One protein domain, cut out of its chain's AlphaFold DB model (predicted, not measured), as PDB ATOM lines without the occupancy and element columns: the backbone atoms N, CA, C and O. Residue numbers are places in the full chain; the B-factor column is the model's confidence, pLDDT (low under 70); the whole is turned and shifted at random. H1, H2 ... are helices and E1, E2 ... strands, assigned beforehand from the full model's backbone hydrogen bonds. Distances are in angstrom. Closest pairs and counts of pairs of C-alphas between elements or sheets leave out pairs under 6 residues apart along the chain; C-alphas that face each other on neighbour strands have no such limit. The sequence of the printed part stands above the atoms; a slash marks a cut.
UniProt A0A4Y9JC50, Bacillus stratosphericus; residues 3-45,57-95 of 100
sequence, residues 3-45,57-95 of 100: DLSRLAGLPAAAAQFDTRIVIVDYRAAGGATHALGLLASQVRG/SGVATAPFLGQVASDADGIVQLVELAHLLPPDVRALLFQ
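What this domain is: This is residues 3 to 45 and 57 to 95 of the 100 residues of a protein of Bacillus stratosphericus (UniProt A0A4Y9JC50). Two separate hairpins of strands, E1 with E2 and E3 with E4, make two arms of the model, and short helices join on: H1 packs on E2, and H2, just after E4, meets E1. From H2 the chain goes on to H3, set off from the other named elements, while the tip of the second hairpin, residues 70 to 75, sticks out. The printed part has 82 residues with three named helices and four named strands, in the order H1 E1 E2 E3 E4 H2 H3; each hairpin is its own antiparallel sheet of two strands, and the class is mixed, helices and strands. It is only just compact, close to loose, with a radius of gyration of the C-alphas of 13.9 A, and spans 41 by 32 by 22 A.

How they stand to each other: Start at H1, residues 4 to 7, which touches E2, residues 33 to 40; their closest C-alphas are those of Leu 4 and Leu 39, 5.9 A apart. E2 is the antiparallel neighbour of E1, residues 20 to 27, at 151 degrees, and the two form a hairpin; look for N 22 and O 38 at 2.8 A and N 36 and O 24 at 2.9 A, within hydrogen-bond range. The second hairpin is E3, residues 65 to 71, with E4, residues 74 to 79, antiparallel at 154 degrees; here N 69 and O 76 are 2.9 A apart and N 76 and O 69 are 2.8 A apart. E1 and E2 are each apart from both E3 and E4. H2, residues 81 to 84, only just touches E1, with 3 pairs of C-alphas within 8 A, the closest being those of Tyr 26 and Leu 81 at 6.8 A; H2 and E3 are near each other. H3, residues 87 to 93, is apart from H1, H2 and the four strands. In H3 every O i to N i+4 pair is within hydrogen-bond range; H1 and H2 are too short for such a pair.

Where its parts are: Find C-alpha 4 at (103.618, 134.619, 136.564), where H1 begins. E1 runs 21.4 A from C-alpha 20 at (113.392, 134.650, 131.691), and E2 runs 21.1 A. E3 measures 17.8 A and E4 16.1 A. H1 is 4.9 A long, H2 5.0 A, and H3 10.0 A, ending at C-alpha 93, (98.291, 148.829, 129.997).

The domain as a whole: The two C-alphas farthest apart, those of Ala 72 and Gln 95, are 43.4 A from each other. Residues 46 to 56 are cut out, and C-alphas 45 and 57 are 21.8 A apart across the cut, within the link from E2 to E3. The link from H1 to E1, residues 8 to 19, is long. The mean pLDDT of the printed part is 89.8, and no printed residue is under 70.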
ATOM      1  N   ASP A   3     104.569 139.191 136.200       93.69
ATOM      2  CA  ASP A   3     105.170 138.100 136.978       93.69
ATOM      3  C   ASP A   3     104.175 136.948 137.150       93.69
ATOM      4  O   ASP A   3     103.157 137.096 137.831       93.69
ATOM      5  N   LEU A   4     104.473 135.806 136.522       92.69
ATOM      6  CA  LEU A   4     103.618 134.619 136.564       92.69
ATOM      7  C   LEU A   4     103.553 134.000 137.964       92.69
ATOM      8  O   LEU A   4     102.501 133.494 138.349       92.69
ATOM      9  N   SER A   5     104.634 134.068 138.746       91.19
ATOM     10  CA  SER A   5     104.643 133.555 140.117       91.19
ATOM     11  C   SER A   5     103.697 134.371 140.993       91.19
ATOM     12  O   SER A   5     102.837 133.796 141.659       91.19
ATOM     13  N   ARG A   6     103.756 135.709 140.908       91.94
ATOM     14  CA  ARG A   6     102.782 136.563 141.610       91.94
ATOM     15  C   ARG A   6     101.348 136.312 141.163       91.94
ATOM     16  O   ARG A   6     100.454 136.298 142.004       91.94
ATOM     17  N   LEU A   7     101.124 136.135 139.861       90.12
ATOM     18  CA  LEU A   7      99.784 135.903 139.324       90.12
ATOM     19  C   LEU A   7      99.187 134.580 139.828       90.12
ATOM     20  O   LEU A   7      97.998 134.518 140.123       90.12
ATOM     21  N   ALA A   8     100.021 133.553 139.998       86.88
ATOM     22  CA  ALA A   8      99.646 132.269 140.586       86.88
ATOM     23  C   ALA A   8      99.515 132.295 142.127       86.88
ATOM     24  O   ALA A   8      99.323 131.250 142.743       86.88
ATOM     25  N   GLY A   9      99.641 133.461 142.773       88.25
ATOM     26  CA  GLY A   9      99.577 133.593 144.233       88.25
ATOM     27  C   GLY A   9     100.840 133.126 144.967       88.25
ATOM     28  O   GLY A   9     100.829 133.003 146.191       88.25
ATOM     29  N   LEU A  10     101.931 132.878 144.241       89.12
ATOM     30  CA  LEU A  10     103.234 132.528 144.795       89.12
ATOM     31  C   LEU A  10     104.060 133.798 145.081       89.12
ATOM     32  O   LEU A  10     103.740 134.890 144.594       89.12
ATOM     33  N   PRO A  11     105.152 133.691 145.862       89.75
ATOM     34  CA  PRO A  11     106.120 134.774 145.987       89.75
ATOM     35  C   PRO A  11     106.636 135.237 144.621       89.75
ATOM     36  O   PRO A  11     106.691 134.459 143.670       89.75
ATOM     37  N   ALA A  12     107.039 136.507 144.535       88.12
ATOM     38  CA  ALA A  12     107.620 137.061 143.315       88.12
ATOM     39  C   ALA A  12     108.830 136.240 142.849       88.12
ATOM     40  O   ALA A  12     109.602 135.751 143.682       88.12
ATOM     41  N   ALA A  13     109.014 136.140 141.533       83.62
ATOM     42  CA  ALA A  13     110.179 135.467 140.979       83.62
ATOM     43  C   ALA A  13     111.461 136.160 141.473       83.62
ATOM     44  O   ALA A  13     111.645 137.369 141.310       83.62
ATOM     45  N   ALA A  14     112.351 135.399 142.110       82.31
ATOM     46  CA  ALA A  14     113.657 135.909 142.505       82.31
ATOM     47  C   ALA A  14     114.494 136.193 141.252       82.31
ATOM     48  O   ALA A  14     114.416 135.449 140.282       82.31
ATOM     49  N   ALA A  15     115.324 137.237 141.280       78.50
ATOM     50  CA  ALA A  15     116.232 137.544 140.179       78.50
ATOM     51  C   ALA A  15     117.381 136.521 140.136       78.50
ATOM     52  O   ALA A  15     118.439 136.734 140.729       78.50
ATOM     53  N   GLN A  16     117.147 135.389 139.476       84.50
ATOM     54  CA  GLN A  16     118.100 134.290 139.325       84.50
ATOM     55  C   GLN A  16     118.575 134.177 137.868       84.50
ATOM     56  O   GLN A  16     117.975 134.740 136.950       84.50
ATOM     57  N   PHE A  17     119.669 133.445 137.634       81.44
ATOM     58  CA  PHE A  17     120.243 133.276 136.291       81.44
ATOM     59  C   PHE A  17     119.328 132.536 135.307       81.44
ATOM     60  O   PHE A  17     119.559 132.607 134.099       81.44
ATOM     61  N   ASP A  18     118.309 131.834 135.785       85.88
ATOM     62  CA  ASP A  18     117.327 131.081 135.003       85.88
ATOM     63  C   ASP A  18     115.995 131.819 134.818       85.88
ATOM     64  O   ASP A  18     115.162 131.377 134.028       85.88
ATOM     65  N   THR A  19     115.829 132.988 135.441       91.25
ATOM     66  CA  THR A  19     114.659 133.839 135.224       91.25
ATOM     67  C   THR A  19     114.663 134.379 133.797       91.25
ATOM     68  O   THR A  19     115.669 134.903 133.304       91.25
ATOM     69  N   ARG A  20     113.542 134.236 133.093       93.25
ATOM     70  CA  ARG A  20     113.392 134.650 131.691       93.25
ATOM     71  C   ARG A  20     112.150 135.507 131.522       93.25
ATOM     72  O   ARG A  20     111.168 135.348 132.238       93.25
ATOM     73  N   ILE A  21     112.196 136.394 130.533       95.56
ATOM     74  CA  ILE A  21     111.011 137.085 130.030       95.56
ATOM     75  C   ILE A  21     110.609 136.402 128.724       95.56
ATOM     76  O   ILE A  21     111.353 136.461 127.747       95.56
ATOM     77  N   VAL A  22     109.446 135.758 128.715       95.19
ATOM     78  CA  VAL A  22     108.825 135.194 127.512       95.19
ATOM     79  C   VAL A  22     107.963 136.278 126.876       95.19
ATOM     80  O   VAL A  22     107.110 136.853 127.548       95.19
ATOM     81  N   ILE A  23     108.189 136.587 125.600       96.62
ATOM     82  CA  ILE A  23     107.375 137.561 124.863       96.62
ATOM     83  C   ILE A  23     106.271 136.816 124.122       96.62
ATOM     84  O   ILE A  23     106.555 135.868 123.393       96.62
ATOM     85  N   VAL A  24     105.027 137.249 124.311       95.38
ATOM     86  CA  VAL A  24     103.849 136.683 123.647       95.38
ATOM     87  C   VAL A  24     103.057 137.761 122.917       95.38
ATOM     88  O   VAL A  24     103.036 138.923 123.333       95.38
ATOM     89  N   ASP A  25     102.363 137.349 121.859       95.00
ATOM     90  CA  ASP A  25     101.396 138.181 121.150       95.00
ATOM     91  C   ASP A  25     100.080 138.220 121.931       95.00
ATOM     92  O   ASP A  25      99.287 137.276 121.929       95.00
ATOM     93  N   TYR A  26      99.841 139.329 122.625       94.19
ATOM     94  CA  TYR A  26      98.650 139.533 123.434       94.19
ATOM     95  C   TYR A  26      97.583 140.309 122.660       94.19
ATOM     96  O   TYR A  26      97.804 141.453 122.260       94.19
ATOM     97  N   ARG A  27      96.399 139.716 122.483       90.50
ATOM     98  CA  ARG A  27      95.265 140.361 121.803       90.50
ATOM     99  C   ARG A  27      94.405 141.141 122.798       90.50
ATOM    100  O   ARG A  27      93.755 140.554 123.663       90.50
ATOM    101  N   ALA A  28      94.391 142.465 122.671       82.94
ATOM    102  CA  ALA A  28      93.519 143.338 123.450       82.94
ATOM    103  C   ALA A  28      92.070 143.309 122.921       82.94
ATOM    104  O   ALA A  28      91.803 142.863 121.805       82.94
ATOM    105  N   ALA A  29      91.118 143.814 123.717       74.94
ATOM    106  CA  ALA A  29      89.688 143.780 123.385       74.94
ATOM    107  C   ALA A  29      89.333 144.536 122.085       74.94
ATOM    108  O   ALA A  29      88.361 144.184 121.426       74.94
ATOM    109  N   GLY A  30      90.141 145.527 121.687       77.12
ATOM    110  CA  GLY A  30      89.999 146.255 120.419       77.12
ATOM    111  C   GLY A  30      90.568 145.531 119.190       77.12
ATOM    112  O   GLY A  30      90.627 146.120 118.117       77.12
ATOM    113  N   GLY A  31      91.037 144.286 119.330       82.12
ATOM    114  CA  GLY A  31      91.649 143.509 118.245       82.12
ATOM    115  C   GLY A  31      93.119 143.846 117.968       82.12
ATOM    116  O   GLY A  31      93.778 143.127 117.216       82.12
ATOM    117  N   ALA A  32      93.659 144.890 118.604       87.62
ATOM    118  CA  ALA A  32      95.080 145.208 118.561       87.62
ATOM    119  C   ALA A  32      95.917 144.097 119.216       87.62
ATOM    120  O   ALA A  32      95.538 143.521 120.240       87.62
ATOM    121  N   THR A  33      97.066 143.798 118.608       91.69
ATOM    122  CA  THR A  33      98.046 142.850 119.150       91.69
ATOM    123  C   THR A  33      99.204 143.629 119.758       91.69
ATOM    124  O   THR A  33      99.771 144.506 119.108       91.69
ATOM    125  N   HIS A  34      99.553 143.303 120.998       91.62
ATOM    126  CA  HIS A  34     100.633 143.933 121.746       91.62
ATOM    127  C   HIS A  34     101.638 142.883 122.207       91.62
ATOM    128  O   HIS A  34     101.256 141.786 122.612       91.62
ATOM    129  N   ALA A  35     102.920 143.241 122.224       94.25
ATOM    130  CA  ALA A  35     103.930 142.415 122.866       94.25
ATOM    131  C   ALA A  35     103.733 142.457 124.390       94.25
ATOM    132  O   ALA A  35     103.852 143.515 125.015       94.25
ATOM    133  N   LEU A  36     103.457 141.304 124.998       95.56
ATOM    134  CA  LEU A  36     103.386 141.153 126.447       95.56
ATOM    135  C   LEU A  36     104.551 140.292 126.926       95.56
ATOM    136  O   LEU A  36     104.717 139.156 126.500       95.56
ATOM    137  N   GLY A  37     105.357 140.833 127.838       96.31
ATOM    138  CA  GLY A  37     106.376 140.044 128.526       96.31
ATOM    139  C   GLY A  37     105.797 139.315 129.733       96.31
ATOM    140  O   GLY A  37     105.154 139.946 130.572       96.31
ATOM    141  N   LEU A  38     106.086 138.026 129.850       95.94
ATOM    142  CA  LEU A  38     105.786 137.175 130.997       95.94
ATOM    143  C   LEU A  38     107.097 136.819 131.696       95.94
ATOM    144  O   LEU A  38     107.985 136.235 131.081       95.94
ATOM    145  N   LEU A  39     107.238 137.189 132.963       95.31
ATOM    146  CA  LEU A  39     108.389 136.823 133.778       95.31
ATOM    147  C   LEU A  39     108.158 135.416 134.337       95.31
ATOM    148  O   LEU A  39     107.263 135.206 135.158       95.31
ATOM    149  N   ALA A  40     108.963 134.468 133.869       93.56
ATOM    150  CA  ALA A  40     108.997 133.094 134.341       93.56
ATOM    151  C   ALA A  40     110.240 132.900 135.213       93.56
ATOM    152  O   ALA A  40     111.349 133.251 134.801       93.56
ATOM    153  N   SER A  41     110.061 132.328 136.405       90.56
ATOM    154  CA  SER A  41     111.170 132.027 137.320       90.56
ATOM    155  C   SER A  41     112.191 131.078 136.693       90.56
ATOM    156  O   SER A  41     113.381 131.232 136.939       90.56
ATOM    157  N   GLN A  42     111.726 130.155 135.846       90.00
ATOM    158  CA  GLN A  42     112.538 129.191 135.117       90.00
ATOM    159  C   GLN A  42     111.836 128.765 133.819       90.00
ATOM    160  O   GLN A  42     110.608 128.689 133.766       90.00
ATOM    161  N   VAL A  43     112.614 128.429 132.787       89.75
ATOM    162  CA  VAL A  43     112.129 127.788 131.551       89.75
ATOM    163  C   VAL A  43     112.868 126.464 131.380       89.75
ATOM    164  O   VAL A  43     114.087 126.465 131.227       89.75
ATOM    165  N   ARG A  44     112.145 125.337 131.429       87.94
ATOM    166  CA  ARG A  44     112.752 123.992 131.354       87.94
ATOM    167  C   ARG A  44     112.976 123.497 129.927       87.94
ATOM    168  O   ARG A  44     113.902 122.733 129.693       87.94
ATOM    169  N   GLY A  45     112.145 123.926 128.982       89.06
ATOM    170  CA  GLY A  45     112.217 123.467 127.601       89.06
ATOM    171  C   GLY A  45     110.904 123.674 126.862       89.06
ATOM    172  O   GLY A  45     110.075 124.487 127.268       89.06
ATOM    173  N   SER A  57      91.214 121.759 134.458       90.56
ATOM    174  CA  SER A  57      92.042 121.964 135.653       90.56
ATOM    175  C   SER A  57      91.255 121.943 136.965       90.56
ATOM    176  O   SER A  57      91.854 121.898 138.039       90.56
ATOM    177  N   GLY A  58      89.924 122.037 136.907       89.69
ATOM    178  CA  GLY A  58      89.049 122.222 138.062       89.69
ATOM    179  C   GLY A  58      89.177 123.601 138.722       89.69
ATOM    180  O   GLY A  58      88.570 123.841 139.769       89.69
ATOM    181  N   VAL A  59      89.964 124.521 138.148       87.25
ATOM    182  CA  VAL A  59      90.242 125.836 138.736       87.25
ATOM    183  C   VAL A  59      89.223 126.871 138.258       87.25
ATOM    184  O   VAL A  59      89.342 127.448 137.184       87.25
ATOM    185  N   ALA A  60      88.233 127.174 139.099       86.06
ATOM    186  CA  ALA A  60      87.181 128.137 138.750       86.06
ATOM    187  C   ALA A  60      87.567 129.614 138.972       86.06
ATOM    188  O   ALA A  60      87.007 130.509 138.344       86.06
ATOM    189  N   THR A  61      88.490 129.901 139.894       87.88
ATOM    190  CA  THR A  61      88.775 131.273 140.364       87.88
ATOM    191  C   THR A  61      89.923 131.963 139.627       87.88
ATOM    192  O   THR A  61      90.167 133.147 139.852       87.88
ATOM    193  N   ALA A  62      90.613 131.249 138.739       90.75
ATOM    194  CA  ALA A  62      91.748 131.747 137.974       90.75
ATOM    195  C   ALA A  62      91.573 131.359 136.495       90.75
ATOM    196  O   ALA A  62      92.170 130.390 136.045       90.75
ATOM    197  N   PRO A  63      90.770 132.101 135.713       90.31
ATOM    198  CA  PRO A  63      90.401 131.721 134.341       90.31
ATOM    199  C   PRO A  63      91.576 131.718 133.349       90.31
ATOM    200  O   PRO A  63      91.434 131.265 132.217       90.31
ATOM    201  N   PHE A  64      92.730 132.253 133.755       92.56
ATOM    202  CA  PHE A  64      93.978 132.159 133.002       92.56
ATOM    203  C   PHE A  64      94.685 130.808 133.176       92.56
ATOM    204  O   PHE A  64      95.598 130.509 132.413       92.56
ATOM    205  N   LEU A  65      94.300 130.016 134.178       92.94
ATOM    206  CA  LEU A  65      94.779 128.659 134.395       92.94
ATOM    207  C   LEU A  65      93.886 127.701 133.606       92.94
ATOM    208  O   LEU A  65      92.833 127.271 134.076       92.94
ATOM    209  N   GLY A  66      94.308 127.423 132.374       93.44
ATOM    210  CA  GLY A  66      93.592 126.580 131.427       93.44
ATOM    211  C   GLY A  66      93.707 125.096 131.752       93.44
ATOM    212  O   GLY A  66      93.944 124.699 132.896       93.44
ATOM    213  N   GLN A  67      93.540 124.283 130.712       95.50
ATOM    214  CA  GLN A  67      93.622 122.828 130.798       95.50
ATOM    215  C   GLN A  67      94.993 122.352 131.290       95.50
ATOM    216  O   GLN A  67      96.003 123.057 131.193       95.50
ATOM    217  N   VAL A  68      95.022 121.130 131.807       95.56
ATOM    218  CA  VAL A  68      96.231 120.465 132.291       95.56
ATOM    219  C   VAL A  68      96.518 119.218 131.469       95.56
ATOM    220  O   VAL A  68      95.601 118.526 131.047       95.56
ATOM    221  N   ALA A  69      97.794 118.918 131.271       94.62
ATOM    222  CA  ALA A  69      98.266 117.615 130.825       94.62
ATOM    223  C   ALA A  69      99.154 117.027 131.922       94.62
ATOM    224  O   ALA A  69      99.892 117.759 132.584       94.62
ATOM    225  N   SER A  70      99.084 115.713 132.114       91.12
ATOM    226  CA  SER A  70      99.969 114.996 133.033       91.12
ATOM    227  C   SER A  70     100.840 114.025 132.249       91.12
ATOM    228  O   SER A  70     100.326 113.242 131.454       91.12
ATOM    229  N   ASP A  71     102.143 114.051 132.499       82.62
ATOM    230  CA  ASP A  71     103.116 113.120 131.936       82.62
ATOM    231  C   ASP A  71     104.011 112.522 133.038       82.62
ATOM    232  O   ASP A  71     103.756 112.670 134.237       82.62
ATOM    233  N   ALA A  72     105.052 111.789 132.638       81.31
ATOM    234  CA  ALA A  72     105.998 111.185 133.573       81.31
ATOM    235  C   ALA A  72     106.827 112.220 134.367       81.31
ATOM    236  O   ALA A  72     107.325 111.891 135.445       81.31
ATOM    237  N   ASP A  73     106.962 113.445 133.856       81.38
ATOM    238  CA  ASP A  73     107.746 114.541 134.430       81.38
ATOM    239  C   ASP A  73     106.892 115.504 135.280       81.38
ATOM    240  O   ASP A  73     107.428 116.372 135.986       81.38
ATOM    241  N   GLY A  74     105.567 115.328 135.276       88.25
ATOM    242  CA  GLY A  74     104.633 115.962 136.196       88.25
ATOM    243  C   GLY A  74     103.380 116.495 135.511       88.25
ATOM    244  O   GLY A  74     102.852 115.903 134.577       88.25
ATOM    245  N   ILE A  75     102.871 117.614 136.028       91.44
ATOM    246  CA  ILE A  75     101.683 118.287 135.499       91.44
ATOM    247  C   ILE A  75     102.125 119.557 134.780       91.44
ATOM    248  O   ILE A  75     102.806 120.405 135.366       91.44
ATOM    249  N   VAL A  76     101.692 119.709 133.534       92.50
ATOM    250  CA  VAL A  76     101.812 120.943 132.762       92.50
ATOM    251  C   VAL A  76     100.447 121.608 132.700       92.50
ATOM    252  O   VAL A  76      99.477 121.014 132.240       92.50
ATOM    253  N   GLN A  77     100.372 122.856 133.154       93.12
ATOM    254  CA  GLN A  77      99.161 123.663 133.080       93.12
ATOM    255  C   GLN A  77      99.294 124.715 131.984       93.12
ATOM    256  O   GLN A  77     100.254 125.490 131.970       93.12
ATOM    257  N   LEU A  78      98.322 124.748 131.076       93.62
ATOM    258  CA  LEU A  78      98.260 125.757 130.031       93.62
ATOM    259  C   LEU A  78      97.872 127.118 130.618       93.62
ATOM    260  O   LEU A  78      97.043 127.220 131.526       93.62
ATOM    261  N   VAL A  79      98.473 128.178 130.077       93.56
ATOM    262  CA  VAL A  79      98.162 129.563 130.440       93.56
ATOM    263  C   VAL A  79      97.331 130.199 129.332       93.56
ATOM    264  O   VAL A  79      97.824 130.449 128.232       93.56
ATOM    265  N   GLU A  80      96.081 130.524 129.644       93.31
ATOM    266  CA  GLU A  80      95.153 131.187 128.731       93.31
ATOM    267  C   GLU A  80      95.427 132.692 128.688       93.31
ATOM    268  O   GLU A  80      94.936 133.475 129.510       93.31
ATOM    269  N   LEU A  81      96.204 133.122 127.688       92.62
ATOM    270  CA  LEU A  81      96.587 134.527 127.516       92.62
ATOM    271  C   LEU A  81      95.368 135.452 127.459       92.62
ATOM    272  O   LEU A  81      95.374 136.520 128.064       92.62
ATOM    273  N   ALA A  82      94.289 135.021 126.803       90.31
ATOM    274  CA  ALA A  82      93.065 135.802 126.660       90.31
ATOM    275  C   ALA A  82      92.348 136.087 127.989       90.31
ATOM    276  O   ALA A  82      91.484 136.965 128.010       90.31
ATOM    277  N   HIS A  83      92.697 135.402 129.081       91.44
ATOM    278  CA  HIS A  83      92.132 135.586 130.422       91.44
ATOM    279  C   HIS A  83      93.171 136.033 131.463       91.44
ATOM    280  O   HIS A  83      92.810 136.275 132.613       91.44
ATOM    281  N   LEU A  84      94.437 136.199 131.062       93.12
ATOM    282  CA  LEU A  84      95.560 136.515 131.949       93.12
ATOM    283  C   LEU A  84      95.392 137.839 132.701       93.12
ATOM    284  O   LEU A  84      95.699 137.936 133.886       93.12
ATOM    285  N   LEU A  85      94.927 138.870 131.996       92.31
ATOM    286  CA  LEU A  85      94.761 140.207 132.554       92.31
ATOM    287  C   LEU A  85      93.279 140.512 132.767       92.31
ATOM    288  O   LEU A  85      92.502 140.353 131.828       92.31
ATOM    289  N   PRO A  86      92.859 141.012 133.931       89.94
ATOM    290  CA  PRO A  86      91.524 141.579 134.095       89.94
ATOM    291  C   PRO A  86      91.253 142.742 133.107       89.94
ATOM    292  O   PRO A  86      92.201 143.416 132.689       89.94
ATOM    293  N   PRO A  87      89.998 142.981 132.670       89.12
ATOM    294  CA  PRO A  87      89.684 143.995 131.653       89.12
ATOM    295  C   PRO A  87      90.148 145.421 131.989       89.12
ATOM    296  O   PRO A  87      90.608 146.143 131.108       89.12
ATOM    297  N   ASP A  88      90.068 145.812 133.256       90.12
ATOM    298  CA  ASP A  88      90.550 147.089 133.788       90.12
ATOM    299  C   ASP A  88      92.077 147.223 133.676       90.12
ATOM    300  O   ASP A  88      92.581 148.248 133.214       90.12
ATOM    301  N   VAL A  89      92.819 146.159 133.994       90.75
ATOM    302  CA  VAL A  89      94.278 146.111 133.818       90.75
ATOM    303  C   VAL A  89      94.655 146.207 132.336       90.75
ATOM    304  O   VAL A  89      95.600 146.917 131.990       90.75
ATOM    305  N   ARG A  90      93.902 145.553 131.439       89.19
ATOM    306  CA  ARG A  90      94.116 145.677 129.982       89.19
ATOM    307  C   ARG A  90      93.950 147.116 129.516       89.19
ATOM    308  O   ARG A  90      94.796 147.601 128.774       89.19
ATOM    309  N   ALA A  91      92.878 147.778 129.948       87.62
ATOM    310  CA  ALA A  91      92.581 149.153 129.558       87.62
ATOM    311  C   ALA A  91      93.665 150.134 130.034       87.62
ATOM    312  O   ALA A  91      93.977 151.092 129.332       87.62
ATOM    313  N   LEU A  92      94.269 149.878 131.198       89.44
ATOM    314  CA  LEU A  92      95.378 150.677 131.715       89.44
ATOM    315  C   LEU A  92      96.689 150.446 130.948       89.44
ATOM    316  O   LEU A  92      97.419 151.396 130.690       89.44
ATOM    317  N   LEU A  93      97.010 149.191 130.619       88.69
ATOM    318  CA  LEU A  93      98.291 148.829 129.997       88.69
ATOM    319  C   LEU A  93      98.335 149.081 128.486       88.69
ATOM    320  O   LEU A  93      99.411 149.330 127.946       88.69
ATOM    321  N   PHE A  94      97.189 148.996 127.811       87.19
ATOM    322  CA  PHE A  94      97.072 149.101 126.356       87.19
ATOM    323  C   PHE A  94      96.168 150.265 125.959       87.19
ATOM    324  O   PHE A  94      95.229 150.110 125.183       87.19
ATOM    325  N   GLN A  95      96.448 151.436 126.524       81.75
ATOM    326  CA  GLN A  95      95.847 152.682 126.066       81.75
ATOM    327  C   GLN A  95      96.261 152.903 124.610       81.75
ATOM    328  O   GLN A  95      97.438 152.740 124.275       81.75
TER     329      GLN A  95